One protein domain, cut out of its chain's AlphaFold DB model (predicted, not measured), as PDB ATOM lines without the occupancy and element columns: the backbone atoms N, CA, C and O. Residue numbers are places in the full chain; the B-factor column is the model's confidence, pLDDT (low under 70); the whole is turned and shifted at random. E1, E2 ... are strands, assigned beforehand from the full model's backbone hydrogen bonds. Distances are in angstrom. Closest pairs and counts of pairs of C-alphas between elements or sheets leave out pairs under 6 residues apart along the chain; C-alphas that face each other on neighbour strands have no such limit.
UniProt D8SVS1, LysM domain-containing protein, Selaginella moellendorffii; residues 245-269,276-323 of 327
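AT A GLANCE: This is residues 245 to 269 and 276 to 323 of the 327 residues of the protein "LysM domain-containing protein" of Selaginella moellendorffii (UniProt D8SVS1). Two small three-stranded sheets are partly face to face, their strands crossed at 46 degrees: the short sheet E1 E2 E3 covers part of a longer one, E4 E5 E6. The long hairpin of E5 and E6 makes the length, and E4 pairs with the first part of E5, away from the short sheet. The printed part has 73 residues, with six named strands, E1 to E6 in chain order, and no named helix: all strand. Each sheet is antiparallel, ordered E1 - E2 - E3 and E4 - E5 - E6. It is only just compact, close to loose, with a radius of gyration of the C-alphas of 13.2 A and spans of 42 by 29 by 19 A.

HOW THE PARTS SIT: E1, residues 245 to 247, and E2, residues 252 to 257, form a hairpin, with N 247 and O 252 2.8 A apart. E3, residues 260 to 265, forms a hairpin with E2, with N 255 and O 262 2.9 A apart. E4, residues 289 to 294, and E5, residues 297 to 309, form a hairpin, with N 292 and O 299 2.8 A apart. E6, residues 312 to 322, forms a hairpin with E5, with N 304 and O 316 2.8 A apart. Each sheet is a meander, each strand the antiparallel neighbour of the one before. Together they are a sandwich, two sheets face to face, with 21 pairs of C-alphas within 10 A. The closest C-alphas of E3 and E5 are those of Cys 263 and Tyr 305, 6.2 A apart. E2 and E5 are near each other; E3 and E4 are apart.

IN THESE COORDINATES: E1 begins at C-alpha 245 (139.250, 89.336, 107.986). E2 measures 16.4 A, E3 16.8 A and E4 15.8 A. E5 measures 36.4 A and E6 31.2 A, ending at C-alpha 322 (141.471, 66.373, 95.242).

THE WHOLE: The C-alphas farthest apart, of Ser 269 and Leu 295, are 43.0 A apart. Residues 270 to 275 are not printed; C-alphas 269 and 276 are 13.5 A apart across this cut. Residues 268 to 269 and 322 to 323 have pLDDT under 70.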
ATOM      1  N   THR A 245     139.854  88.711 106.812       91.19
ATOM      2  CA  THR A 245     139.250  89.336 107.986       91.19
ATOM      3  C   THR A 245     139.764  88.674 109.253       91.19
ATOM      4  O   THR A 245     140.102  87.486 109.249       91.19
ATOM      5  N   ILE A 246     139.808  89.445 110.333       88.88
ATOM      6  CA  ILE A 246     140.122  88.973 111.676       88.88
ATOM      7  C   ILE A 246     138.816  88.973 112.477       88.88
ATOM      8  O   ILE A 246     138.115  89.980 112.558       88.88
ATOM      9  N   THR A 247     138.464  87.821 113.044       87.75
ATOM     10  CA  THR A 247     137.214  87.585 113.779       87.75
ATOM     11  C   THR A 247     137.480  86.819 115.079       87.75
ATOM     12  O   THR A 247     138.634  86.554 115.427       87.75
ATOM     13  N   ALA A 248     136.411  86.472 115.802       88.38
ATOM     14  CA  ALA A 248     136.456  85.714 117.048       88.38
ATOM     15  C   ALA A 248     137.418  86.323 118.081       88.38
ATOM     16  O   ALA A 248     138.433  85.717 118.410       88.38
ATOM     17  N   ASP A 249     137.144  87.555 118.522       85.75
ATOM     18  CA  ASP A 249     137.990  88.317 119.457       85.75
ATOM     19  C   ASP A 249     139.473  88.369 119.044       85.75
ATOM     20  O   ASP A 249     140.387  88.295 119.865       85.75
ATOM     21  N   ARG A 250     139.705  88.515 117.734       86.75
ATOM     22  CA  ARG A 250     141.029  88.542 117.095       86.75
ATOM     23  C   ARG A 250     141.812  87.231 117.187       86.75
ATOM     24  O   ARG A 250     143.038  87.250 117.154       86.75
ATOM     25  N   CYS A 251     141.121  86.096 117.268       88.56
ATOM     26  CA  CYS A 251     141.749  84.776 117.347       88.56
ATOM     27  C   CYS A 251     141.714  83.974 116.052       88.56
ATOM     28  O   CYS A 251     142.481  83.020 115.911       88.56
ATOM     29  N   VAL A 252     140.853  84.337 115.103       89.94
ATOM     30  CA  VAL A 252     140.734  83.635 113.824       89.94
ATOM     31  C   VAL A 252     140.927  84.623 112.689       89.94
ATOM     32  O   VAL A 252     140.244  85.641 112.623       89.94
ATOM     33  N   GLN A 253     141.837  84.296 111.780       91.56
ATOM     34  CA  GLN A 253     141.990  84.985 110.509       91.56
ATOM     35  C   GLN A 253     141.388  84.113 109.414       91.56
ATOM     36  O   GLN A 253     141.711  82.933 109.328       91.56
ATOM     37  N   CYS A 254     140.535  84.689 108.574       92.25
ATOM     38  CA  CYS A 254     139.947  84.008 107.427       92.25
ATOM     39  C   CYS A 254     140.302  84.752 106.144       92.25
ATOM     40  O   CYS A 254     139.892  85.897 105.964       92.25
ATOM     41  N   SER A 255     141.037  84.091 105.253       93.31
ATOM     42  CA  SER A 255     141.441  84.606 103.944       93.31
ATOM     43  C   SER A 255     140.590  83.973 102.842       93.31
ATOM     44  O   SER A 255     140.305  82.773 102.879       93.31
ATOM     45  N   CYS A 256     140.178  84.769 101.853       93.81
ATOM     46  CA  CYS A 256     139.361  84.296 100.737       93.81
ATOM     47  C   CYS A 256     140.117  84.393  99.411       93.81
ATOM     48  O   CYS A 256     140.403  85.480  98.919       93.81
ATOM     49  N   ASN A 257     140.361  83.236  98.800       92.31
ATOM     50  CA  ASN A 257     140.746  83.103  97.400       92.31
ATOM     51  C   ASN A 257     139.611  82.354  96.695       92.31
ATOM     52  O   ASN A 257     139.593  81.120  96.635       92.31
ATOM     53  N   TYR A 258     138.585  83.105  96.298       88.94
ATOM     54  CA  TYR A 258     137.282  82.588  95.900       88.94
ATOM     55  C   TYR A 258     137.415  81.487  94.826       88.94
ATOM     56  O   TYR A 258     138.111  81.680  93.830       88.94
ATOM     57  N   PRO A 259     136.747  80.321  94.991       88.19
ATOM     58  CA  PRO A 259     135.719  79.998  95.994       88.19
ATOM     59  C   PRO A 259     136.259  79.357  97.290       88.19
ATOM     60  O   PRO A 259     135.498  78.775  98.084       88.19
ATOM     61  N   ARG A 260     137.579  79.389  97.508       87.69
ATOM     62  CA  ARG A 260     138.222  78.862  98.714       87.69
ATOM     63  C   ARG A 260     138.256  79.928  99.804       87.69
ATOM     64  O   ARG A 260     138.528  81.095  99.558       87.69
ATOM     65  N   LEU A 261     137.938  79.479 101.009       89.50
ATOM     66  CA  LEU A 261     138.056  80.254 102.229       89.50
ATOM     67  C   LEU A 261     138.846  79.386 103.187       89.50
ATOM     68  O   LEU A 261     138.438  78.247 103.446       89.50
ATOM     69  N   ASP A 262     139.944  79.941 103.667       90.62
ATOM     70  CA  ASP A 262     140.888  79.269 104.533       90.62
ATOM     71  C   ASP A 262     141.012  80.099 105.808       90.62
ATOM     72  O   ASP A 262     141.333  81.286 105.768       90.62
ATOM     73  N   CYS A 263     140.684  79.475 106.937       91.31
ATOM     74  CA  CYS A 263     140.743  80.112 108.244       91.31
ATOM     75  C   CYS A 263     141.815  79.443 109.097       91.31
ATOM     76  O   CYS A 263     141.864  78.214 109.194       91.31
ATOM     77  N   THR A 264     142.639  80.259 109.736       91.38
ATOM     78  CA  THR A 264     143.761  79.855 110.582       91.38
ATOM     79  C   THR A 264     143.726  80.645 111.893       91.38
ATOM     80  O   THR A 264     142.988  81.631 112.009       91.38
ATOM     81  N   PRO A 265     144.494  80.233 112.917       90.25
ATOM     82  CA  PRO A 265     144.701  81.083 114.082       90.25
ATOM     83  C   PRO A 265     145.300  82.426 113.644       90.25
ATOM     84  O   PRO A 265     146.242  82.448 112.850       90.25
ATOM     85  N   ALA A 266     144.757  83.530 114.153       87.44
ATOM     86  CA  ALA A 266     145.288  84.857 113.870       87.44
ATOM     87  C   ALA A 266     146.684  85.038 114.509       87.44
ATOM     88  O   ALA A 266     146.956  84.450 115.564       87.44
ATOM     89  N   PRO A 267     147.578  85.849 113.911       77.62
ATOM     90  CA  PRO A 267     148.849  86.219 114.529       77.62
ATOM     91  C   PRO A 267     148.593  86.904 115.879       77.62
ATOM     92  O   PRO A 267     147.841  87.870 115.947       77.62
ATOM     93  N   SER A 268     149.175  86.341 116.945       65.12
ATOM     94  CA  SER A 268     148.942  86.634 118.370       65.12
ATOM     95  C   SER A 268     148.400  88.035 118.691       65.12
ATOM     96  O   SER A 268     149.086  89.034 118.483       65.12
ATOM     97  N   SER A 269     147.212  88.106 119.301       56.69
ATOM     98  CA  SER A 269     146.708  89.333 119.916       56.69
ATOM     99  C   SER A 269     147.515  89.652 121.181       56.69
ATOM    100  O   SER A 269     147.736  88.807 122.054       56.69
ATOM    101  N   ALA A 276     142.040  77.386 121.571       86.25
ATOM    102  CA  ALA A 276     142.517  76.479 120.523       86.25
ATOM    103  C   ALA A 276     141.524  75.318 120.317       86.25
ATOM    104  O   ALA A 276     141.793  74.198 120.771       86.25
ATOM    105  N   PRO A 277     140.357  75.564 119.685       89.50
ATOM    106  CA  PRO A 277     139.359  74.527 119.456       89.50
ATOM    107  C   PRO A 277     139.900  73.434 118.528       89.50
ATOM    108  O   PRO A 277     140.715  73.681 117.634       89.50
ATOM    109  N   ARG A 278     139.425  72.206 118.749       93.06
ATOM    110  CA  ARG A 278     139.765  71.023 117.952       93.06
ATOM    111  C   ARG A 278     138.505  70.395 117.397       93.06
ATOM    112  O   ARG A 278     137.475  70.373 118.073       93.06
ATOM    113  N   CYS A 279     138.602  69.827 116.204       93.00
ATOM    114  CA  CYS A 279     137.488  69.083 115.646       93.00
ATOM    115  C   CYS A 279     137.229  67.808 116.455       93.00
ATOM    116  O   CYS A 279     138.157  67.064 116.787       93.00
ATOM    117  N   ALA A 280     135.955  67.570 116.780       91.75
ATOM    118  CA  ALA A 280     135.530  66.509 117.689       91.75
ATOM    119  C   ALA A 280     136.129  65.144 117.305       91.75
ATOM    120  O   ALA A 280     136.050  64.721 116.151       91.75
ATOM    121  N   GLY A 281     136.745  64.460 118.272       89.38
ATOM    122  CA  GLY A 281     137.375  63.154 118.054       89.38
ATOM    123  C   GLY A 281     138.734  63.184 117.339       89.38
ATOM    124  O   GLY A 281     139.197  62.132 116.910       89.38
ATOM    125  N   SER A 282     139.390  64.346 117.211       90.94
ATOM    126  CA  SER A 282     140.739  64.458 116.638       90.94
ATOM    127  C   SER A 282     141.628  65.466 117.373       90.94
ATOM    128  O   SER A 282     141.180  66.219 118.237       90.94
ATOM    129  N   ASN A 283     142.906  65.494 116.984       90.19
ATOM    130  CA  ASN A 283     143.855  66.532 117.385       90.19
ATOM    131  C   ASN A 283     143.940  67.695 116.384       90.19
ATOM    132  O   ASN A 283     144.717  68.614 116.635       90.19
ATOM    133  N   LEU A 284     143.165  67.658 115.290       92.88
ATOM    134  CA  LEU A 284     143.210  68.684 114.252       92.88
ATOM    135  C   LEU A 284     142.690  70.008 114.805       92.88
ATOM    136  O   LEU A 284     141.549  70.097 115.276       92.88
ATOM    137  N   LYS A 285     143.541  71.027 114.734       92.75
ATOM    138  CA  LYS A 285     143.192  72.416 115.024       92.75
ATOM    139  C   LYS A 285     142.673  73.109 113.771       92.75
ATOM    140  O   LYS A 285     142.843  72.625 112.656       92.75
ATOM    141  N   ILE A 286     142.061  74.272 113.965       91.62
ATOM    142  CA  ILE A 286     141.628  75.153 112.879       91.62
ATOM    143  C   ILE A 286     142.737  75.364 111.828       91.62
ATOM    144  O   ILE A 286     143.878  75.677 112.166       91.62
ATOM    145  N   GLY A 287     142.400  75.150 110.556       89.25
ATOM    146  CA  GLY A 287     143.320  75.262 109.419       89.25
ATOM    147  C   GLY A 287     144.191  74.023 109.169       89.25
ATOM    148  O   GLY A 287     144.729  73.872 108.074       89.25
ATOM    149  N   GLU A 288     144.300  73.098 110.127       93.25
ATOM    150  CA  GLU A 288     145.021  71.841 109.928       93.25
ATOM    151  C   GLU A 288     144.180  70.832 109.137       93.25
ATOM    152  O   GLU A 288     142.942  70.826 109.162       93.25
ATOM    153  N   PHE A 289     144.872  69.928 108.447       92.12
ATOM    154  CA  PHE A 289     144.251  68.871 107.667       92.12
ATOM    155  C   PHE A 289     145.044  67.570 107.742       92.12
ATOM    156  O   PHE A 289     146.244  67.552 108.003       92.12
ATOM    157  N   THR A 290     144.354  66.469 107.467       91.06
ATOM    158  CA  THR A 290     144.956  65.163 107.208       91.06
ATOM    159  C   THR A 290     144.587  64.703 105.808       91.06
ATOM    160  O   THR A 290     143.530  65.049 105.276       91.06
ATOM    161  N   THR A 291     145.449  63.886 105.220       89.75
ATOM    162  CA  THR A 291     145.251  63.303 103.898       89.75
ATOM    163  C   THR A 291     145.139  61.788 103.984       89.75
ATOM    164  O   THR A 291     145.777  61.138 104.813       89.75
ATOM    165  N   LYS A 292     144.309  61.202 103.123       88.75
ATOM    166  CA  LYS A 292     144.186  59.757 102.950       88.75
ATOM    167  C   LYS A 292     144.131  59.432 101.464       88.75
ATOM    168  O   LYS A 292     143.281  59.944 100.740       88.75
ATOM    169  N   ALA A 293     145.032  58.567 101.009       86.00
ATOM    170  CA  ALA A 293     145.011  58.092  99.632       86.00
ATOM    171  C   ALA A 293     143.720  57.302  99.347       86.00
ATOM    172  O   ALA A 293     143.275  56.493 100.165       86.00
ATOM    173  N   SER A 294     143.126  57.534  98.179       80.62
ATOM    174  CA  SER A 294     141.939  56.841  97.679       80.62
ATOM    175  C   SER A 294     142.106  56.513  96.192       80.62
ATOM    176  O   SER A 294     142.977  57.061  95.517       80.62
ATOM    177  N   LEU A 295     141.241  55.650  95.653       77.50
ATOM    178  CA  LEU A 295     141.241  55.310  94.223       77.50
ATOM    179  C   LEU A 295     140.939  56.514  93.308       77.50
ATOM    180  O   LEU A 295     141.244  56.461  92.123       77.50
ATOM    181  N   GLN A 296     140.347  57.588  93.844       76.81
ATOM    182  CA  GLN A 296     139.978  58.807  93.113       76.81
ATOM    183  C   GLN A 296     140.892  59.998  93.460       76.81
ATOM    184  O   GLN A 296     140.500  61.150  93.293       76.81
ATOM    185  N   GLY A 297     142.094  59.738  93.984       82.19
ATOM    186  CA  GLY A 297     143.046  60.768  94.404       82.19
ATOM    187  C   GLY A 297     143.145  60.898  95.922       82.19
ATOM    188  O   GLY A 297     142.989  59.921  96.658       82.19
ATOM    189  N   CYS A 298     143.431  62.102  96.409       85.88
ATOM    190  CA  CYS A 298     143.646  62.351  97.829       85.88
ATOM    191  C   CYS A 298     142.359  62.835  98.508       85.88
ATOM    192  O   CYS A 298     141.795  63.862  98.129       85.88
ATOM    193  N   GLN A 299     141.895  62.104  99.522       88.88
ATOM    194  CA  GLN A 299     140.844  62.575 100.416       88.88
ATOM    195  C   GLN A 299     141.482  63.458 101.490       88.88
ATOM    196  O   GLN A 299     142.303  62.988 102.276       88.88
ATOM    197  N   VAL A 300     141.100  64.730 101.520       89.31
ATOM    198  CA  VAL A 300     141.564  65.723 102.488       89.31
ATOM    199  C   VAL A 300     140.451  65.971 103.500       89.31
ATOM    200  O   VAL A 300     139.347  66.366 103.122       89.31
ATOM    201  N   THR A 301     140.742  65.760 104.780       90.19
ATOM    202  CA  THR A 301     139.855  66.116 105.894       90.19
ATOM    203  C   THR A 301     140.500  67.259 106.662       90.19
ATOM    204  O   THR A 301     141.553  67.067 107.268       90.19
ATOM    205  N   SER A 302     139.889  68.442 106.634       91.38
ATOM    206  CA  SER A 302     140.371  69.622 107.356       91.38
ATOM    207  C   SER A 302     139.457  69.994 108.517       91.38
ATOM    208  O   SER A 302     138.257  69.706 108.494       91.38
ATOM    209  N   CYS A 303     140.032  70.638 109.533       92.88
ATOM    210  CA  CYS A 303     139.274  71.266 110.603       92.88
ATOM    211  C   CYS A 303     139.084  72.751 110.285       92.88
ATOM    212  O   CYS A 303     140.046  73.515 110.205       92.88
ATOM    213  N   SER A 304     137.842  73.153 110.046       90.81
ATOM    214  CA  SER A 304     137.493  74.487 109.571       90.81
ATOM    215  C   SER A 304     136.741  75.277 110.630       90.81
ATOM    216  O   SER A 304     136.059  74.709 111.483       90.81
ATOM    217  N   TYR A 305     136.881  76.595 110.565       91.12
ATOM    218  CA  TYR A 305     136.109  77.528 111.369       91.12
ATOM    219  C   TYR A 305     134.634  77.482 110.971       91.12
ATOM    220  O   TYR A 305     134.308  77.514 109.787       91.12
ATOM    221  N   ASN A 306     133.762  77.419 111.972       88.88
ATOM    222  CA  ASN A 306     132.325  77.222 111.811       88.88
ATOM    223  C   ASN A 306     131.493  78.259 112.577       88.88
ATOM    224  O   ASN A 306     130.309  78.026 112.768       88.88
ATOM    225  N   GLY A 307     132.103  79.355 113.039       87.62
ATOM    226  CA  GLY A 307     131.398  80.452 113.699       87.62
ATOM    227  C   GLY A 307     131.956  80.814 115.073       87.62
ATOM    228  O   GLY A 307     132.824  80.136 115.631       87.62
ATOM    229  N   PHE A 308     131.437  81.909 115.619       87.00
ATOM    230  CA  PHE A 308     131.821  82.449 116.916       87.00
ATOM    231  C   PHE A 308     130.601  83.039 117.618       87.00
ATOM    232  O   PHE A 308     129.890  83.860 117.042       87.00
ATOM    233  N   HIS A 309     130.354  82.611 118.853       86.88
ATOM    234  CA  HIS A 309     129.239  83.087 119.669       86.88
ATOM    235  C   HIS A 309     129.598  82.973 121.152       86.88
ATOM    236  O   HIS A 309     130.223  81.988 121.544       86.88
ATOM    237  N   ASP A 310     129.234  83.975 121.956       86.31
ATOM    238  CA  ASP A 310     129.499  84.031 123.403       86.31
ATOM    239  C   ASP A 310     130.951  83.682 123.789       86.31
ATOM    240  O   ASP A 310     131.210  82.882 124.688       86.31
ATOM    241  N   SER A 311     131.920  84.263 123.070       84.12
ATOM    242  CA  SER A 311     133.361  84.014 123.246       84.12
ATOM    243  C   SER A 311     133.817  82.565 122.997       84.12
ATOM    244  O   SER A 311     134.940  82.191 123.341       84.12
ATOM    245  N   VAL A 312     132.987  81.746 122.344       87.81
ATOM    246  CA  VAL A 312     133.305  80.370 121.945       87.81
ATOM    247  C   VAL A 312     133.526  80.287 120.436       87.81
ATOM    248  O   VAL A 312     132.690  80.713 119.643       87.81
ATOM    249  N   ILE A 313     134.654  79.691 120.041       89.75
ATOM    250  CA  ILE A 313     135.001  79.410 118.642       89.75
ATOM    251  C   ILE A 313     134.493  78.016 118.271       89.75
ATOM    252  O   ILE A 313     134.920  77.014 118.854       89.75
ATOM    253  N   PHE A 314     133.631  77.943 117.263       90.44
ATOM    254  CA  PHE A 314     133.099  76.694 116.730       90.44
ATOM    255  C   PHE A 314     133.954  76.206 115.558       90.44
ATOM    256  O   PHE A 314     134.365  76.984 114.695       90.44
ATOM    257  N   VAL A 315     134.221  74.898 115.517       92.06
ATOM    258  CA  VAL A 315     134.967  74.243 114.433       92.06
ATOM    259  C   VAL A 315     134.259  72.978 113.961       92.06
ATOM    260  O   VAL A 315     133.576  72.309 114.738       92.06
ATOM    261  N   GLY A 316     134.432  72.638 112.686       90.56
ATOM    262  CA  GLY A 316     133.816  71.473 112.057       90.56
ATOM    263  C   GLY A 316     134.682  70.863 110.959       90.56
ATOM    264  O   GLY A 316     135.598  71.498 110.438       90.56
ATOM    265  N   TYR A 317     134.402  69.609 110.604       90.50
ATOM    266  CA  TYR A 317     135.127  68.929 109.532       90.50
ATOM    267  C   TYR A 317     134.649  69.371 108.152       90.50
ATOM    268  O   TYR A 317     133.449  69.423 107.887       90.50
ATOM    269  N   ILE A 318     135.598  69.557 107.239       86.75
ATOM    270  CA  ILE A 318     135.336  69.642 105.803       86.75
ATOM    271  C   ILE A 318     136.094  68.510 105.113       86.75
ATOM    272  O   ILE A 318     137.304  68.371 105.270       86.75
ATOM    273  N   ASN A 319     135.376  67.710 104.324       85.56
ATOM    274  CA  ASN A 319     135.959  66.651 103.504       85.56
ATOM    275  C   ASN A 319     135.992  67.092 102.041       85.56
ATOM    276  O   ASN A 319     134.960  67.466 101.482       85.56
ATOM    277  N   ARG A 320     137.167  67.031 101.413       81.75
ATOM    278  CA  ARG A 320     137.354  67.314  99.986       81.75
ATOM    279  C   ARG A 320     138.075  66.154  99.312       81.75
ATOM    280  O   ARG A 320     138.951  65.533  99.906       81.75
ATOM    281  N   SER A 321     137.735  65.904  98.057       73.88
ATOM    282  CA  SER A 321     138.464  64.979  97.190       73.88
ATOM    283  C   SER A 321     139.284  65.814  96.211       73.88
ATOM    284  O   SER A 321     138.699  66.575  95.442       73.88
ATOM    285  N   SER A 322     140.615  65.723  96.241       63.03
ATOM    286  CA  SER A 322     141.471  66.373  95.242       63.03
ATOM    287  C   SER A 322     142.079  65.330  94.307       63.03
ATOM    288  O   SER A 322     142.837  64.461  94.745       63.03
ATOM    289  N   LEU A 323     141.778  65.448  93.013       55.81
ATOM    290  CA  LEU A 323     142.423  64.658  91.960       55.81
ATOM    291  C   LEU A 323     143.837  65.164  91.628       55.81
ATOM    292  O   LEU A 323     144.637  64.380  91.141       55.81
TER     293      LEU A 323